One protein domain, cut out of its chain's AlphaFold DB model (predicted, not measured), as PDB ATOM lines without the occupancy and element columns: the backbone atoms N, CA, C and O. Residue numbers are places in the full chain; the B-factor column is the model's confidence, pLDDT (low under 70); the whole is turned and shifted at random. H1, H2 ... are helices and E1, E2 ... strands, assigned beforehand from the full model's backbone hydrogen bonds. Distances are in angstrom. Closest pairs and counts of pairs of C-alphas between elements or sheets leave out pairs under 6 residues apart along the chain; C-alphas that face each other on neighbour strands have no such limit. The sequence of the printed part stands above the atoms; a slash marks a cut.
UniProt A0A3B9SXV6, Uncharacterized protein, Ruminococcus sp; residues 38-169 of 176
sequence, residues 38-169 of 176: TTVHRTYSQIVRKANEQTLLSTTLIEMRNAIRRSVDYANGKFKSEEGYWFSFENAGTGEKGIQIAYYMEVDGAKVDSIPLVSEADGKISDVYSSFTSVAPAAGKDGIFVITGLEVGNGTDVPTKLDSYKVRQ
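This is residues 38 to 169 of the 176 residues of an uncharacterized protein of Ruminococcus sp (UniProt A0A3B9SXV6). One long helix, H1, runs along two strongly twisted sheets that stand partly face to face, with E6 coming close to E3 and E4 where they meet. The rear part of H1 packs on both sheets, while residues 38 to 48 stick out beyond them and lengthen the outline. The printed part has 132 residues, with one named helix followed by eight named strands; the sheets, E1 E2 E3 E4 E5 and E6 E7 E8, are both antiparallel, and the class is mixed. The whole is compact, with a radius of gyration of the C-alphas of 16.2 A, but elongated, spanning 55 by 30 by 23 A.

H1, residues 38 to 70, has every O i to N i+4 pair within hydrogen-bond range. E1, residues 73 to 75, E2, 78 to 80, E3, 86 to 91, E4, 99 to 104, and E5, 111 to 116, form a meander, each strand the antiparallel neighbour of the one before. Across its hairpins, N 80 and O 73 are 2.8 A apart, N 87 and O 79 2.7 A, N 88 and O 102 3.0 A, and N 101 and O 115 2.8 A. H1 is on this sheet, in two layers, at a height of 13.8 A, over E3, E4 and, only just, with 3 C-alphas, E2; it runs along the strands, at 18 degrees to E3 on the local plane. The closest C-alphas of H1 and E2 are those of Ile 68 and Phe 79, 7.1 A. E6, residues 129 to 137, E7, 144 to 154, and E8, 157 to 168, form a second meander of two hairpins; N 131 and O 151 are 2.8 A apart, and N 147 and O 165 2.9 A. E6 bends by 58 degrees at residue 133. H1 is on one face of this sheet too, again two layers, at a height of 9.9 A, over E7 and along the strands, at 25 degrees to E7 on the local plane; their closest C-alphas are those of Glu 53 and Val 152, 6.4 A. The two sheets form a sandwich, two sheets face to face, with best planes 39 degrees apart. The closest C-alphas of E4 and E6 are those of Ile 99 and Ser 131, 5.6 A. E5 and E6 are apart.

H1 begins at C-alpha 38, (-14.092, 32.664, 21.414), and is 47.6 A long. E1 and E2 are short, E3 measures 16.7 A, E4 16.3 A and E5 14.3 A. E6 measures 23.5 A, E7 29.1 A and E8 31.4 A, ending at C-alpha 168, (7.373, 7.257, 53.623).

The two C-alphas farthest apart, those of Thr 38 and Glu 106, are 55.6 A apart. The printed part has no cut, and its one long link, residues 117 to 128, joins E5 to E6. The mean pLDDT of the printed part is 73.1; it is under 70 at residue 40 and residues 94 to 96, 119 to 128, 133 to 149 and 153 to 169.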
ATOM      1  N   THR A  38     -15.320  33.401  21.753       71.62
ATOM      2  CA  THR A  38     -14.092  32.664  21.414       71.62
ATOM      3  C   THR A  38     -13.050  32.768  22.529       71.62
ATOM      4  O   THR A  38     -12.397  31.783  22.873       71.62
ATOM      5  N   THR A  39     -12.909  33.954  23.123       71.88
ATOM      6  CA  THR A  39     -11.958  34.192  24.216       71.88
ATOM      7  C   THR A  39     -12.376  33.452  25.483       71.88
ATOM      8  O   THR A  39     -11.564  32.741  26.069       71.88
ATOM      9  N   VAL A  40     -13.653  33.544  25.869       69.38
ATOM     10  CA  VAL A  40     -14.191  32.821  27.033       69.38
ATOM     11  C   VAL A  40     -14.040  31.316  26.852       69.38
ATOM     12  O   VAL A  40     -13.609  30.639  27.780       69.38
ATOM     13  N   HIS A  41     -14.328  30.794  25.659       72.38
ATOM     14  CA  HIS A  41     -14.188  29.371  25.370       72.38
ATOM     15  C   HIS A  41     -12.738  28.892  25.526       72.38
ATOM     16  O   HIS A  41     -12.502  27.871  26.168       72.38
ATOM     17  N   ARG A  42     -11.765  29.651  25.004       70.38
ATOM     18  CA  ARG A  42     -10.332  29.340  25.142       70.38
ATOM     19  C   ARG A  42      -9.863  29.384  26.593       70.38
ATOM     20  O   ARG A  42      -9.163  28.482  27.036       70.38
ATOM     21  N   THR A  43     -10.248  30.410  27.343       71.81
ATOM     22  CA  THR A  43      -9.856  30.525  28.753       71.81
ATOM     23  C   THR A  43     -10.506  29.428  29.591       71.81
ATOM     24  O   THR A  43      -9.848  28.807  30.422       71.81
ATOM     25  N   TYR A  44     -11.788  29.145  29.354       70.31
ATOM     26  CA  TYR A  44     -12.503  28.082  30.047       70.31
ATOM     27  C   TYR A  44     -11.878  26.712  29.772       70.31
ATOM     28  O   TYR A  44     -11.616  25.969  30.716       70.31
ATOM     29  N   SER A  45     -11.568  26.395  28.510       71.31
ATOM     30  CA  SER A  45     -10.942  25.117  28.162       71.31
ATOM     31  C   SER A  45      -9.563  24.957  28.807       71.31
ATOM     32  O   SER A  45      -9.262  23.885  29.329       71.31
ATOM     33  N   GLN A  46      -8.762  26.024  28.873       72.25
ATOM     34  CA  GLN A  46      -7.477  26.021  29.579       72.25
ATOM     35  C   GLN A  46      -7.630  25.791  31.089       72.25
ATOM     36  O   GLN A  46      -6.885  24.998  31.665       72.25
ATOM     37  N   ILE A  47      -8.597  26.451  31.738       76.44
ATOM     38  CA  ILE A  47      -8.846  26.288  33.179       76.44
ATOM     39  C   ILE A  47      -9.300  24.863  33.489       76.44
ATOM     40  O   ILE A  47      -8.730  24.222  34.371       76.44
ATOM     41  N   VAL A  48     -10.304  24.363  32.763       75.62
ATOM     42  CA  VAL A  48     -10.824  23.001  32.946       75.62
ATOM     43  C   VAL A  48      -9.709  21.983  32.752       75.62
ATOM     44  O   VAL A  48      -9.550  21.071  33.558       75.62
ATOM     45  N   ARG A  49      -8.876  22.171  31.728       70.94
ATOM     46  CA  ARG A  49      -7.750  21.283  31.470       70.94
ATOM     47  C   ARG A  49      -6.729  21.289  32.606       70.94
ATOM     48  O   ARG A  49      -6.362  20.221  33.082       70.94
ATOM     49  N   LYS A  50      -6.320  22.461  33.097       72.75
ATOM     50  CA  LYS A  50      -5.395  22.557  34.237       72.75
ATOM     51  C   LYS A  50      -5.974  21.917  35.501       72.75
ATOM     52  O   LYS A  50      -5.247  21.271  36.253       72.75
ATOM     53  N   ALA A  51      -7.278  22.065  35.729       73.69
ATOM     54  CA  ALA A  51      -7.965  21.394  36.829       73.69
ATOM     55  C   ALA A  51      -7.943  19.863  36.668       73.69
ATOM     56  O   ALA A  51      -7.705  19.150  37.645       73.69
ATOM     57  N   ASN A  52      -8.113  19.349  35.446       75.69
ATOM     58  CA  ASN A  52      -8.012  17.917  35.154       75.69
ATOM     59  C   ASN A  52      -6.586  17.384  35.363       75.69
ATOM     60  O   ASN A  52      -6.426  16.336  35.979       75.69
ATOM     61  N   GLU A  53      -5.553  18.115  34.931       74.50
ATOM     62  CA  GLU A  53      -4.143  17.757  35.167       74.50
ATOM     63  C   GLU A  53      -3.828  17.675  36.670       74.50
ATOM     64  O   GLU A  53      -3.237  16.702  37.142       74.50
ATOM     65  N   GLN A  54      -4.278  18.664  37.449       77.62
ATOM     66  CA  GLN A  54      -4.117  18.662  38.907       77.62
ATOM     67  C   GLN A  54      -4.882  17.518  39.577       77.62
ATOM     68  O   GLN A  54      -4.367  16.892  40.504       77.62
ATOM     69  N   THR A  55      -6.093  17.229  39.100       81.94
ATOM     70  CA  THR A  55      -6.903  16.112  39.598       81.94
ATOM     71  C   THR A  55      -6.210  14.784  39.313       81.94
ATOM     72  O   THR A  55      -6.068  13.974  40.223       81.94
ATOM     73  N   LEU A  56      -5.691  14.586  38.096       81.38
ATOM     74  CA  LEU A  56      -4.956  13.380  37.720       81.38
ATOM     75  C   LEU A  56      -3.697  13.188  38.574       81.38
ATOM     76  O   LEU A  56      -3.468  12.085  39.074       81.38
ATOM     77  N   LEU A  57      -2.908  14.247  38.789       79.50
ATOM     78  CA  LEU A  57      -1.740  14.210  39.678       79.50
ATOM     79  C   LEU A  57      -2.128  13.833  41.103       79.50
ATOM     80  O   LEU A  57      -1.505  12.958  41.700       79.50
ATOM     81  N   SER A  58      -3.156  14.487  41.643       82.25
ATOM     82  CA  SER A  58      -3.633  14.239  43.002       82.25
ATOM     83  C   SER A  58      -4.084  12.787  43.171       82.25
ATOM     84  O   SER A  58      -3.618  12.103  44.080       82.25
ATOM     85  N   THR A  59      -4.909  12.280  42.251       84.88
ATOM     86  CA  THR A  59      -5.377  10.889  42.259       84.88
ATOM     87  C   THR A  59      -4.214   9.910  42.124       84.88
ATOM     88  O   THR A  59      -4.115   8.981  42.916       84.88
ATOM     89  N   THR A  60      -3.282  10.159  41.200       84.19
ATOM     90  CA  THR A  60      -2.069   9.341  41.027       84.19
ATOM     91  C   THR A  60      -1.289   9.250  42.341       84.19
ATOM     92  O   THR A  60      -0.966   8.161  42.805       84.19
ATOM     93  N   LEU A  61      -1.024  10.388  42.987       82.44
ATOM     94  CA  LEU A  61      -0.288  10.439  44.252       82.44
ATOM     95  C   LEU A  61      -1.018   9.717  45.388       82.44
ATOM     96  O   LEU A  61      -0.376   9.044  46.199       82.44
ATOM     97  N   ILE A  62      -2.341   9.870  45.465       84.94
ATOM     98  CA  ILE A  62      -3.179   9.197  46.460       84.94
ATOM     99  C   ILE A  62      -3.124   7.684  46.249       84.94
ATOM    100  O   ILE A  62      -2.871   6.963  47.213       84.94
ATOM    101  N   GLU A  63      -3.277   7.203  45.016       86.62
ATOM    102  CA  GLU A  63      -3.254   5.770  44.715       86.62
ATOM    103  C   GLU A  63      -1.872   5.150  44.930       86.62
ATOM    104  O   GLU A  63      -1.772   4.119  45.598       86.62
ATOM    105  N   MET A  64      -0.788   5.812  44.505       85.25
ATOM    106  CA  MET A  64       0.576   5.358  44.822       85.25
ATOM    107  C   MET A  64       0.784   5.267  46.333       85.25
ATOM    108  O   MET A  64       1.257   4.255  46.848       85.25
ATOM    109  N   ARG A  65       0.395   6.312  47.075       83.50
ATOM    110  CA  ARG A  65       0.510   6.331  48.536       83.50
ATOM    111  C   ARG A  65      -0.327   5.230  49.181       83.50
ATOM    112  O   ARG A  65       0.135   4.619  50.140       83.50
ATOM    113  N   ASN A  66      -1.540   4.989  48.696       85.06
ATOM    114  CA  ASN A  66      -2.433   3.966  49.227       85.06
ATOM    115  C   ASN A  66      -1.885   2.562  48.980       85.06
ATOM    116  O   ASN A  66      -1.862   1.762  49.913       85.06
ATOM    117  N   ALA A  67      -1.406   2.280  47.768       84.12
ATOM    118  CA  ALA A  67      -0.771   1.013  47.428       84.12
ATOM    119  C   ALA A  67       0.480   0.767  48.287       84.12
ATOM    120  O   ALA A  67       0.580  -0.284  48.913       84.12
ATOM    121  N   ILE A  68       1.362   1.763  48.432       83.06
ATOM    122  CA  ILE A  68       2.541   1.671  49.314       83.06
ATOM    123  C   ILE A  68       2.135   1.500  50.783       83.06
ATOM    124  O   ILE A  68       2.768   0.766  51.527       83.06
ATOM    125  N   ARG A  69       1.077   2.169  51.249       82.94
ATOM    126  CA  ARG A  69       0.628   2.028  52.643       82.94
ATOM    127  C   ARG A  69       0.084   0.627  52.941       82.94
ATOM    128  O   ARG A  69       0.191   0.192  54.080       82.94
ATOM    129  N   ARG A  70      -0.532  -0.025  51.951       83.88
ATOM    130  CA  ARG A  70      -1.068  -1.391  52.057       83.88
ATOM    131  C   ARG A  70      -0.007  -2.472  51.858       83.88
ATOM    132  O   ARG A  70      -0.320  -3.640  52.041       83.88
ATOM    133  N   SER A  71       1.214  -2.131  51.448       84.06
ATOM    134  CA  SER A  71       2.240  -3.154  51.305       84.06
ATOM    135  C   SER A  71       2.761  -3.603  52.668       84.06
ATOM    136  O   SER A  71       2.859  -2.822  53.618       84.06
ATOM    137  N   VAL A  72       3.069  -4.892  52.754       85.25
ATOM    138  CA  VAL A  72       3.514  -5.566  53.977       85.25
ATOM    139  C   VAL A  72       5.028  -5.712  54.045       85.25
ATOM    140  O   VAL A  72       5.576  -5.822  55.135       85.25
ATOM    141  N   ASP A  73       5.697  -5.704  52.893       84.38
ATOM    142  CA  ASP A  73       7.136  -5.929  52.781       84.38
ATOM    143  C   ASP A  73       7.719  -5.152  51.591       84.38
ATOM    144  O   ASP A  73       6.983  -4.669  50.718       84.38
ATOM    145  N   TYR A  74       9.041  -5.025  51.563       80.44
ATOM    146  CA  TYR A  74       9.785  -4.324  50.534       80.44
ATOM    147  C   TYR A  74      11.152  -4.968  50.277       80.44
ATOM    148  O   TYR A  74      11.953  -5.134  51.191       80.44
ATOM    149  N   ALA A  75      11.447  -5.251  49.008       81.44
ATOM    150  CA  ALA A  75      12.728  -5.795  48.572       81.44
ATOM    151  C   ALA A  75      13.011  -5.407  47.112       81.44
ATOM    152  O   ALA A  75      12.098  -5.346  46.290       81.44
ATOM    153  N   ASN A  76      14.279  -5.127  46.784       81.25
ATOM    154  CA  ASN A  76      14.776  -4.838  45.427       81.25
ATOM    155  C   ASN A  76      13.918  -3.853  44.604       81.25
ATOM    156  O   ASN A  76      13.680  -4.060  43.416       81.25
ATOM    157  N   GLY A  77      13.422  -2.769  45.211       76.69
ATOM    158  CA  GLY A  77      12.603  -1.798  44.470       76.69
ATOM    159  C   GLY A  77      11.122  -2.166  44.335       76.69
ATOM    160  O   GLY A  77      10.370  -1.363  43.788       76.69
ATOM    161  N   LYS A  78      10.687  -3.313  44.866       84.62
ATOM    162  CA  LYS A  78       9.314  -3.823  44.774       84.62
ATOM    163  C   LYS A  78       8.669  -3.962  46.148       84.62
ATOM    164  O   LYS A  78       9.319  -4.273  47.141       84.62
ATOM    165  N   PHE A  79       7.363  -3.757  46.186       86.00
ATOM    166  CA  PHE A  79       6.523  -3.849  47.370       86.00
ATOM    167  C   PHE A  79       5.751  -5.155  47.380       86.00
ATOM    168  O   PHE A  79       5.238  -5.560  46.345       86.00
ATOM    169  N   LYS A  80       5.583  -5.779  48.537       88.38
ATOM    170  CA  LYS A  80       4.727  -6.956  48.674       88.38
ATOM    171  C   LYS A  80       3.326  -6.543  49.108       88.38
ATOM    172  O   LYS A  80       3.173  -5.875  50.126       88.38
ATOM    173  N   SER A  81       2.309  -6.927  48.351       87.38
ATOM    174  CA  SER A  81       0.898  -6.796  48.728       87.38
ATOM    175  C   SER A  81       0.547  -7.748  49.879       87.38
ATOM    176  O   SER A  81       1.192  -8.784  50.049       87.38
ATOM    177  N   GLU A  82      -0.514  -7.443  50.629       85.19
ATOM    178  CA  GLU A  82      -1.125  -8.372  51.598       85.19
ATOM    179  C   GLU A  82      -1.519  -9.712  50.950       85.19
ATOM    180  O   GLU A  82      -1.455 -10.758  51.589       85.19
ATOM    181  N   GLU A  83      -1.848  -9.693  49.657       85.31
ATOM    182  CA  GLU A  83      -2.197 -10.878  48.860       85.31
ATOM    183  C   GLU A  83      -0.978 -11.734  48.461       85.31
ATOM    184  O   GLU A  83      -1.129 -12.779  47.834       85.31
ATOM    185  N   GLY A  84       0.240 -11.306  48.809       85.00
ATOM    186  CA  GLY A  84       1.479 -12.049  48.571       85.00
ATOM    187  C   GLY A  84       2.213 -11.708  47.270       85.00
ATOM    188  O   GLY A  84       3.375 -12.086  47.136       85.00
ATOM    189  N   TYR A  85       1.594 -10.956  46.355       88.56
ATOM    190  CA  TYR A  85       2.225 -10.502  45.110       88.56
ATOM    191  C   TYR A  85       3.209  -9.358  45.336       88.56
ATOM    192  O   TYR A  85       2.954  -8.453  46.132       88.56
ATOM    193  N   TRP A  86       4.295  -9.349  44.572       90.31
ATOM    194  CA  TRP A  86       5.210  -8.216  44.493       90.31
ATOM    195  C   TRP A  86       4.728  -7.226  43.437       90.31
ATOM    196  O   TRP A  86       4.234  -7.636  42.393       90.31
ATOM    197  N   PHE A  87       4.882  -5.929  43.675       89.75
ATOM    198  CA  PHE A  87       4.513  -4.896  42.721       89.75
ATOM    199  C   PHE A  87       5.489  -3.718  42.697       89.75
ATOM    200  O   PHE A  87       6.136  -3.397  43.694       89.75
ATOM    201  N   SER A  88       5.577  -3.045  41.556       87.44
ATOM    202  CA  SER A  88       6.310  -1.787  41.369       87.44
ATOM    203  C   SER A  88       5.463  -0.799  40.575       87.44
ATOM    204  O   SER A  88       4.522  -1.177  39.877       87.44
ATOM    205  N   PHE A  89       5.797   0.484  40.689       86.56
ATOM    206  CA  PHE A  89       5.275   1.495  39.777       86.56
ATOM    207  C   PHE A  89       6.239   1.638  38.611       86.56
ATOM    208  O   PHE A  89       7.442   1.800  38.821       86.56
ATOM    209  N   GLU A  90       5.707   1.618  37.398       85.44
ATOM    210  CA  GLU A  90       6.466   1.774  36.161       85.44
ATOM    211  C   GLU A  90       5.759   2.788  35.262       85.44
ATOM    212  O   GLU A  90       4.539   2.945  35.331       85.44
ATOM    213  N   ASN A  91       6.508   3.472  34.397       82.50
ATOM    214  CA  ASN A  91       5.873   4.126  33.259       82.50
ATOM    215  C   ASN A  91       5.421   3.044  32.274       82.50
ATOM    216  O   ASN A  91       6.099   2.026  32.106       82.50
ATOM    217  N   ALA A  92       4.282   3.271  31.629       79.62
ATOM    218  CA  ALA A  92       3.780   2.380  30.598       79.62
ATOM    219  C   ALA A  92       4.801   2.240  29.448       79.62
ATOM    220  O   ALA A  92       5.577   3.156  29.159       79.62
ATOM    221  N   GLY A  93       4.852   1.046  28.853       70.94
ATOM    222  CA  GLY A  93       5.845   0.688  27.839       70.94
ATOM    223  C   GLY A  93       5.580   1.326  26.471       70.94
ATOM    224  O   GLY A  93       4.687   2.149  26.293       70.94
ATOM    225  N   THR A  94       6.355   0.928  25.462       59.81
ATOM    226  CA  THR A  94       6.212   1.423  24.082       59.81
ATOM    227  C   THR A  94       4.786   1.259  23.552       59.81
ATOM    228  O   THR A  94       4.350   0.141  23.298       59.81
ATOM    229  N   GLY A  95       4.103   2.386  23.332       64.12
ATOM    230  CA  GLY A  95       2.744   2.448  22.780       64.12
ATOM    231  C   GLY A  95       1.666   2.817  23.801       64.12
ATOM    232  O   GLY A  95       0.590   3.252  23.399       64.12
ATOM    233  N   GLU A  96       1.971   2.733  25.094       69.50
ATOM    234  CA  GLU A  96       1.067   3.094  26.185       69.50
ATOM    235  C   GLU A  96       1.589   4.332  26.927       69.50
ATOM    236  O   GLU A  96       2.777   4.658  26.897       69.50
ATOM    237  N   LYS A  97       0.685   5.072  27.569       74.56
ATOM    238  CA  LYS A  97       1.003   6.286  28.328       74.56
ATOM    239  C   LYS A  97       0.427   6.165  29.727       74.56
ATOM    240  O   LYS A  97      -0.643   5.594  29.901       74.56
ATOM    241  N   GLY A  98       1.112   6.744  30.705       79.25
ATOM    242  CA  GLY A  98       0.664   6.715  32.091       79.25
ATOM    243  C   GLY A  98       1.609   5.956  33.011       79.25
ATOM    244  O   GLY A  98       2.621   5.391  32.588       79.25
ATOM    245  N   ILE A  99       1.237   5.929  34.287       83.44
ATOM    246  CA  ILE A  99       1.860   5.085  35.304       83.44
ATOM    247  C   ILE A  99       1.036   3.807  35.436       83.44
ATOM    248  O   ILE A  99      -0.193   3.852  35.515       83.44
ATOM    249  N   GLN A 100       1.720   2.673  35.512       87.25
ATOM    250  CA  GLN A 100       1.135   1.358  35.746       87.25
ATOM    251  C   GLN A 100       1.680   0.740  37.033       87.25
ATOM    252  O   GLN A 100       2.799   1.035  37.461       87.25
ATOM    253  N   ILE A 101       0.886  -0.143  37.628       88.12
ATOM    254  CA  ILE A 101       1.330  -1.079  38.654       88.12
ATOM    255  C   ILE A 101       1.711  -2.370  37.936       88.12
ATOM    256  O   ILE A 101       0.850  -3.012  37.338       88.12
ATOM    257  N   ALA A 102       2.987  -2.739  37.971       89.19
ATOM    258  CA  ALA A 102       3.466  -4.022  37.472       89.19
ATOM    259  C   ALA A 102       3.487  -5.042  38.612       89.19
ATOM    260  O   ALA A 102       3.978  -4.724  39.693       89.19
ATOM    261  N   TYR A 103       2.978  -6.250  38.371       90.44
ATOM    262  CA  TYR A 103       2.904  -7.339  39.345       90.44
ATOM    263  C   TYR A 103       3.898  -8.458  39.021       90.44
ATOM    264  O   TYR A 103       4.136  -8.788  37.858       90.44
ATOM    265  N   TYR A 104       4.441  -9.079  40.064       91.44
ATOM    266  CA  TYR A 104       5.423 -10.158  40.013       91.44
ATOM    267  C   TYR A 104       5.075 -11.213  41.070       91.44
ATOM    268  O   TYR A 104       4.630 -10.882  42.170       91.44
ATOM    269  N   MET A 105       5.300 -12.492  40.761       88.81
ATOM    270  CA  MET A 105       5.125 -13.575  41.745       88.81
ATOM    271  C   MET A 105       6.276 -13.624  42.761       88.81
ATOM    272  O   MET A 105       6.072 -13.978  43.917       88.81
ATOM    273  N   GLU A 106       7.475 -13.212  42.348       88.94
ATOM    274  CA  GLU A 106       8.693 -13.201  43.163       88.94
ATOM    275  C   GLU A 106       9.425 -11.861  43.011       88.94
ATOM    276  O   GLU A 106       9.268 -11.177  41.994       88.94
ATOM    277  N   VAL A 107      10.253 -11.499  44.000       84.12
ATOM    278  CA  VAL A 107      11.001 -10.225  44.028       84.12
ATOM    279  C   VAL A 107      11.827 -10.039  42.759       84.12
ATOM    280  O   VAL A 107      11.728  -9.005  42.111       84.12
ATOM    281  N   ASP A 108      12.578 -11.054  42.347       86.69
ATOM    282  CA  ASP A 108      13.420 -11.000  41.143       86.69
ATOM    283  C   ASP A 108      12.792 -11.756  39.961       86.69
ATOM    284  O   ASP A 108      13.442 -12.036  38.957       86.69
ATOM    285  N   GLY A 109      11.499 -12.073  40.077       85.88
ATOM    286  CA  GLY A 109      10.748 -12.804  39.070       85.88
ATOM    287  C   GLY A 109      10.385 -11.958  37.850       85.88
ATOM    288  O   GLY A 109      10.452 -10.723  37.854       85.88
ATOM    289  N   ALA A 110       9.938 -12.650  36.802       88.25
ATOM    290  CA  ALA A 110       9.368 -12.018  35.622       88.25
ATOM    291  C   ALA A 110       8.066 -11.274  35.965       88.25
ATOM    292  O   ALA A 110       7.315 -11.668  36.862       88.25
ATOM    293  N   LYS A 111       7.803 -10.194  35.223       88.62
ATOM    294  CA  LYS A 111       6.533  -9.469  35.280       88.62
ATOM    295  C   LYS A 111       5.408 -10.400  34.824       88.62
ATOM    296  O   LYS A 111       5.504 -11.003  33.759       88.62
ATOM    297  N   VAL A 112       4.370 -10.509  35.644       88.31
ATOM    298  CA  VAL A 112       3.219 -11.397  35.426       88.31
ATOM    299  C   VAL A 112       2.049 -10.624  34.837       88.31
ATOM    300  O   VAL A 112       1.370 -11.132  33.953       88.31
ATOM    301  N   ASP A 113       1.836  -9.396  35.310       88.12
ATOM    302  CA  ASP A 113       0.744  -8.540  34.856       88.12
ATOM    303  C   ASP A 113       1.094  -7.054  35.031       88.12
ATOM    304  O   ASP A 113       2.043  -6.698  35.740       88.12
ATOM    305  N   SER A 114       0.334  -6.169  34.390       86.19
ATOM    306  CA  SER A 114       0.307  -4.749  34.729       86.19
ATOM    307  C   SER A 114      -1.050  -4.124  34.516       86.19
ATOM    308  O   SER A 114      -1.683  -4.321  33.485       86.19
ATOM    309  N   ILE A 115      -1.422  -3.267  35.459       84.81
ATOM    310  CA  ILE A 115      -2.686  -2.539  35.434       84.81
ATOM    311  C   ILE A 115      -2.377  -1.039  35.483       84.81
ATOM    312  O   ILE A 115      -1.534  -0.622  36.286       84.81
ATOM    313  N   PRO A 116      -3.027  -0.200  34.656       83.75
ATOM    314  CA  PRO A 116      -2.885   1.248  34.757       83.75
ATOM    315  C   PRO A 116      -3.295   1.728  36.154       83.75
ATOM    316  O   PRO A 116      -4.344   1.349  36.673       83.75
ATOM    317  N   LEU A 117      -2.462   2.571  36.768       82.19
ATOM    318  CA  LEU A 117      -2.654   3.036  38.145       82.19
ATOM    319  C   LEU A 117      -3.908   3.905  38.284       82.19
ATOM    320  O   LEU A 117      -4.656   3.793  39.251       82.19
ATOM    321  N   VAL A 118      -4.117   4.786  37.312       76.31
ATOM    322  CA  VAL A 118      -5.339   5.566  37.175       76.31
ATOM    323  C   VAL A 118      -5.901   5.177  35.819       76.31
ATOM    324  O   VAL A 118      -5.387   5.601  34.789       76.31
ATOM    325  N   SER A 119      -6.882   4.273  35.816       59.25
ATOM    326  CA  SER A 119      -7.506   3.801  34.583       59.25
ATOM    327  C   SER A 119      -8.205   4.956  33.878       59.25
ATOM    328  O   SER A 119      -9.021   5.654  34.486       59.25
ATOM    329  N   GLU A 120      -7.967   5.107  32.581       57.31
ATOM    330  CA  GLU A 120      -8.901   5.827  31.729       57.31
ATOM    331  C   GLU A 120     -10.174   4.989  31.639       57.31
ATOM    332  O   GLU A 120     -10.178   3.896  31.068       57.31
ATOM    333  N   ALA A 121     -11.258   5.480  32.241       41.72
ATOM    334  CA  ALA A 121     -12.582   4.993  31.895       41.72
ATOM    335  C   ALA A 121     -12.726   5.132  30.365       41.72
ATOM    336  O   ALA A 121     -12.601   6.233  29.837       41.72
ATOM    337  N   ASP A 122     -12.935   4.013  29.670       42.81
ATOM    338  CA  ASP A 122     -13.253   3.904  28.235       42.81
ATOM    339  C   ASP A 122     -12.118   3.837  27.192       42.81
ATOM    340  O   ASP A 122     -12.386   4.018  26.004       42.81
ATOM    341  N   GLY A 123     -10.877   3.490  27.558       40.00
ATOM    342  CA  GLY A 123      -9.883   3.015  26.569       40.00
ATOM    343  C   GLY A 123      -9.526   4.011  25.452       40.00
ATOM    344  O   GLY A 123      -9.032   3.623  24.392       40.00
ATOM    345  N   LYS A 124      -9.784   5.300  25.674       43.03
ATOM    346  CA  LYS A 124      -9.320   6.389  24.823       43.03
ATOM    347  C   LYS A 124      -8.175   7.063  25.539       43.03
ATOM    348  O   LYS A 124      -8.453   7.819  26.465       43.03
ATOM    349  N   ILE A 125      -6.965   6.828  25.021       47.41
ATOM    350  CA  ILE A 125      -5.745   7.575  25.341       47.41
ATOM    351  C   ILE A 125      -6.140   9.039  25.492       47.41
ATOM    352  O   ILE A 125      -6.434   9.720  24.505       47.41
ATOM    353  N   SER A 126      -6.220   9.507  26.725       55.03
ATOM    354  CA  SER A 126      -6.439  10.906  26.994       55.03
ATOM    355  C   SER A 126      -5.171  11.631  26.571       55.03
ATOM    356  O   SER A 126      -4.045  11.134  26.692       55.03
ATOM    357  N   ASP A 127      -5.335  12.852  26.076       61.78
ATOM    358  CA  ASP A 127      -4.194  13.715  25.797       61.78
ATOM    359  C   ASP A 127      -3.369  14.006  27.068       61.78
ATOM    360  O   ASP A 127      -2.341  14.660  26.973       61.78
ATOM    361  N   VAL A 128      -3.787  13.547  28.256       69.50
ATOM    362  CA  VAL A 128      -3.265  13.937  29.565       69.50
ATOM    363  C   VAL A 128      -2.881  12.701  30.380       69.50
ATOM    364  O   VAL A 128      -3.734  12.019  30.931       69.50
ATOM    365  N   TYR A 129      -1.588  12.439  30.538       72.06
ATOM    366  CA  TYR A 129      -1.099  11.251  31.246       72.06
ATOM    367  C   TYR A 129      -0.089  11.617  32.328       72.06
ATOM    368  O   TYR A 129       0.697  12.545  32.154       72.06
ATOM    369  N   SER A 130      -0.075  10.876  33.437       76.94
ATOM    370  CA  SER A 130       0.965  11.006  34.460       76.94
ATOM    371  C   SER A 130       2.176  10.136  34.121       76.94
ATOM    372  O   SER A 130       2.051   9.041  33.585       76.94
ATOM    373  N   SER A 131       3.373  10.625  34.413       77.62
ATOM    374  CA  SER A 131       4.625   9.878  34.270       77.62
ATOM    375  C   SER A 131       5.621  10.363  35.310       77.62
ATOM    376  O   SER A 131       5.505  11.486  35.802       77.62
ATOM    377  N   PHE A 132       6.594   9.535  35.673       74.88
ATOM    378  CA  PHE A 132       7.674   9.945  36.569       74.88
ATOM    379  C   PHE A 132       9.040   9.714  35.928       74.88
ATOM    380  O   PHE A 132       9.210   8.811  35.113       74.88
ATOM    381  N   THR A 133      10.044  10.497  36.323       69.00
ATOM    382  CA  THR A 133      11.416  10.305  35.824       69.00
ATOM    383  C   THR A 133      12.093   9.123  36.511       69.00
ATOM    384  O   THR A 133      12.736   8.299  35.866       69.00
ATOM    385  N   SER A 134      11.937   9.014  37.831       62.50
ATOM    386  CA  SER A 134      12.405   7.852  38.580       62.50
ATOM    387  C   SER A 134      11.600   7.643  39.856       62.50
ATOM    388  O   SER A 134      11.160   8.594  40.509       62.50
ATOM    389  N   VAL A 135      11.444   6.373  40.217       64.56
ATOM    390  CA  VAL A 135      11.051   5.938  41.555       64.56
ATOM    391  C   VAL A 135      12.254   5.198  42.108       64.56
ATOM    392  O   VAL A 135      12.636   4.156  41.581       64.56
ATOM    393  N   ALA A 136      12.882   5.756  43.138       59.66
ATOM    394  CA  ALA A 136      14.006   5.112  43.802       59.66
ATOM    395  C   ALA A 136      13.777   5.060  45.316       59.66
ATOM    396  O   ALA A 136      13.234   6.021  45.886       59.66
ATOM    397  N   PRO A 137      14.209   3.977  45.989       60.94
ATOM    398  CA  PRO A 137      14.383   4.023  47.429       60.94
ATOM    399  C   PRO A 137      15.378   5.135  47.775       60.94
ATOM    400  O   PRO A 137      16.408   5.306  47.119       60.94
ATOM    401  N   ALA A 138      15.074   5.919  48.805       59.84
ATOM    402  CA  ALA A 138      16.027   6.876  49.337       59.84
ATOM    403  C   ALA A 138      17.227   6.097  49.888       59.84
ATOM    404  O   ALA A 138      17.062   5.235  50.750       59.84
ATOM    405  N   ALA A 139      18.426   6.408  49.391       51.88
ATOM    406  CA  ALA A 139      19.656   5.732  49.790       51.88
ATOM    407  C   ALA A 139      19.759   5.602  51.324       51.88
ATOM    408  O   ALA A 139      19.691   6.600  52.049       51.88
ATOM    409  N   GLY A 140      19.893   4.361  51.804       50.56
ATOM    410  CA  GLY A 140      20.059   4.037  53.224       50.56
ATOM    411  C   GLY A 140      18.801   4.157  54.094       50.56
ATOM    412  O   GLY A 140      18.938   4.244  55.313       50.56
ATOM    413  N   LYS A 141      17.590   4.217  53.515       55.25
ATOM    414  CA  LYS A 141      16.329   4.231  54.276       55.25
ATOM    415  C   LYS A 141      15.300   3.276  53.681       55.25
ATOM    416  O   LYS A 141      14.563   3.651  52.767       55.25
ATOM    417  N   ASP A 142      15.213   2.085  54.265       58.44
ATOM    418  CA  ASP A 142      14.148   1.129  53.970       58.44
ATOM    419  C   ASP A 142      12.778   1.794  54.157       58.44
ATOM    420  O   ASP A 142      12.520   2.500  55.138       58.44
ATOM    421  N   GLY A 143      11.909   1.636  53.157       54.97
ATOM    422  CA  GLY A 143      10.550   2.176  53.178       54.97
ATOM    423  C   GLY A 143      10.397   3.659  52.806       54.97
ATOM    424  O   GLY A 143       9.280   4.169  52.874       54.97
ATOM    425  N   ILE A 144      11.441   4.391  52.393       62.28
ATOM    426  CA  ILE A 144      11.272   5.753  51.841       62.28
ATOM    427  C   ILE A 144      11.462   5.743  50.329       62.28
ATOM    428  O   ILE A 144      12.540   5.421  49.848       62.28
ATOM    429  N   PHE A 145      10.455   6.215  49.595       64.94
ATOM    430  CA  PHE A 145      10.484   6.361  48.142       64.94
ATOM    431  C   PHE A 145      10.507   7.823  47.768       64.94
ATOM    432  O   PHE A 145       9.718   8.627  48.274       64.94
ATOM    433  N   VAL A 146      11.412   8.155  46.857       64.56
ATOM    434  CA  VAL A 146      11.459   9.467  46.231       64.56
ATOM    435  C   VAL A 146      10.994   9.292  44.798       64.56
ATOM    436  O   VAL A 146      11.653   8.634  43.996       64.56
ATOM    437  N   ILE A 147       9.840   9.877  44.501       66.88
ATOM    438  CA  ILE A 147       9.394  10.090  43.131       66.88
ATOM    439  C   ILE A 147      10.053  11.392  42.688       66.88
ATOM    440  O   ILE A 147       9.790  12.452  43.268       66.88
ATOM    441  N   THR A 148      10.939  11.302  41.702       62.53
ATOM    442  CA  THR A 148      11.618  12.471  41.132       62.53
ATOM    443  C   THR A 148      10.933  12.842  39.827       62.53
ATOM    444  O   THR A 148      10.780  11.984  38.956       62.53
ATOM    445  N   GLY A 149      10.512  14.106  39.705       60.47
ATOM    446  CA  GLY A 149       9.853  14.628  38.507       60.47
ATOM    447  C   GLY A 149       8.588  13.851  38.155       60.47
ATOM    448  O   GLY A 149       8.586  13.118  37.168       60.47
ATOM    449  N   LEU A 150       7.542  13.977  38.983       72.56
ATOM    450  CA  LEU A 150       6.199  13.528  38.607       72.56
ATOM    451  C   LEU A 150       5.597  14.596  37.700       72.56
ATOM    452  O   LEU A 150       5.463  15.754  38.098       72.56
ATOM    453  N   GLU A 151       5.250  14.211  36.486       72.44
ATOM    454  CA  GLU A 151       4.825  15.130  35.444       72.44
ATOM    455  C   GLU A 151       3.520  14.649  34.833       72.44
ATOM    456  O   GLU A 151       3.311  13.446  34.650       72.44
ATOM    457  N   VAL A 152       2.654  15.595  34.482       72.19
ATOM    458  CA  VAL A 152       1.562  15.322  33.552       72.19
ATOM    459  C   VAL A 152       1.974  15.786  32.173       72.19
ATOM    460  O   VAL A 152       2.135  16.983  31.934       72.19
ATOM    461  N   GLY A 153       2.176  14.817  31.289       65.69
ATOM    462  CA  GLY A 153       2.451  15.053  29.888       65.69
ATOM    463  C   GLY A 153       1.156  15.277  29.125       65.69
ATOM    464  O   GLY A 153       0.165  14.573  29.320       65.69
ATOM    465  N   ASN A 154       1.193  16.245  28.218       64.50
ATOM    466  CA  ASN A 154       0.255  16.346  27.116       64.50
ATOM    467  C   ASN A 154       1.077  16.595  25.857       64.50
ATOM    468  O   ASN A 154       1.998  17.406  25.899       64.50
ATOM    469  N   GLY A 155       0.794  15.867  24.774       54.69
ATOM    470  CA  GLY A 155       1.652  15.727  23.592       54.69
ATOM    471  C   GLY A 155       2.134  17.017  22.909       54.69
ATOM    472  O   GLY A 155       2.923  16.915  21.972       54.69
ATOM    473  N   THR A 156       1.708  18.207  23.348       51.19
ATOM    474  CA  THR A 156       2.118  19.508  22.795       51.19
ATOM    475  C   THR A 156       2.369  20.639  23.808       51.19
ATOM    476  O   THR A 156       2.794  21.705  23.375       51.19
ATOM    477  N   ASP A 157       2.137  20.468  25.118       53.72
ATOM    478  CA  ASP A 157       2.230  21.570  26.102       53.72
ATOM    479  C   ASP A 157       3.279  21.340  27.196       53.72
ATOM    480  O   ASP A 157       3.684  20.211  27.470       53.72
ATOM    481  N   VAL A 158       3.709  22.438  27.838       54.03
ATOM    482  CA  VAL A 158       4.646  22.402  28.971       54.03
ATOM    483  C   VAL A 158       4.030  21.555  30.092       54.03
ATOM    484  O   VAL A 158       2.983  21.939  30.617       54.03
ATOM    485  N   PRO A 159       4.649  20.425  30.470       60.22
ATOM    486  CA  PRO A 159       4.087  19.532  31.472       60.22
ATOM    487  C   PRO A 159       3.963  20.231  32.826       60.22
ATOM    488  O   PRO A 159       4.863  20.960  33.256       60.22
ATOM    489  N   THR A 160       2.861  19.977  33.530       62.84
ATOM    490  CA  THR A 160       2.735  20.358  34.940       62.84
ATOM    491  C   THR A 160       3.644  19.431  35.751       62.84
ATOM    492  O   THR A 160       3.391  18.226  35.816       62.84
ATOM    493  N   LYS A 161       4.716  19.984  36.337       60.25
ATOM    494  CA  LYS A 161       5.751  19.229  37.061       60.25
ATOM    495  C   LYS A 161       5.630  19.375  38.572       60.25
ATOM    496  O   LYS A 161       5.373  20.462  39.087       60.25
ATOM    497  N   LEU A 162       5.901  18.284  39.275       60.84
ATOM    498  CA  LEU A 162       6.193  18.267  40.700       60.84
ATOM    499  C   LEU A 162       7.646  17.804  40.886       60.84
ATOM    500  O   LEU A 162       7.974  16.650  40.603       60.84
ATOM    501  N   ASP A 163       8.511  18.706  41.358       52.28
ATOM    502  CA  ASP A 163       9.970  18.502  41.364       52.28
ATOM    503  C   ASP A 163      10.414  17.292  42.199       52.28
ATOM    504  O   ASP A 163      11.302  16.539  41.799       52.28
ATOM    505  N   SER A 164       9.787  17.059  43.354       55.97
ATOM    506  CA  SER A 164      10.015  15.839  44.131       55.97
ATOM    507  C   SER A 164       8.872  15.554  45.099       55.97
ATOM    508  O   SER A 164       8.357  16.455  45.763       55.97
ATOM    509  N   TYR A 165       8.498  14.280  45.217       60.72
ATOM    510  CA  TYR A 165       7.540  13.812  46.212       60.72
ATOM    511  C   TYR A 165       8.113  12.627  46.980       60.72
ATOM    512  O   TYR A 165       8.602  11.660  46.396       60.72
ATOM    513  N   LYS A 166       8.074  12.715  48.312       58.56
ATOM    514  CA  LYS A 166       8.602  11.679  49.203       58.56
ATOM    515  C   LYS A 166       7.447  10.930  49.842       58.56
ATOM    516  O   LYS A 166       6.710  11.502  50.644       58.56
ATOM    517  N   VAL A 167       7.332   9.645  49.538       62.66
ATOM    518  CA  VAL A 167       6.423   8.741  50.242       62.66
ATOM    519  C   VAL A 167       7.230   7.974  51.275       62.66
ATOM    520  O   VAL A 167       8.201   7.302  50.943       62.66
ATOM    521  N   ARG A 168       6.835   8.087  52.544       59.03
ATOM    522  CA  ARG A 168       7.373   7.257  53.623       59.03
ATOM    523  C   ARG A 168       6.369   6.160  53.945       59.03
ATOM    524  O   ARG A 168       5.256   6.456  54.376       59.03
ATOM    525  N   GLN A 169       6.802   4.922  53.810       56.72
ATOM    526  CA  GLN A 169       6.222   3.775  54.477       56.72
ATOM    527  C   GLN A 169       6.917   3.610  55.833       56.72
ATOM    528  O   GLN A 169       8.140   3.685  55.935       56.72
TER     529      GLN A 169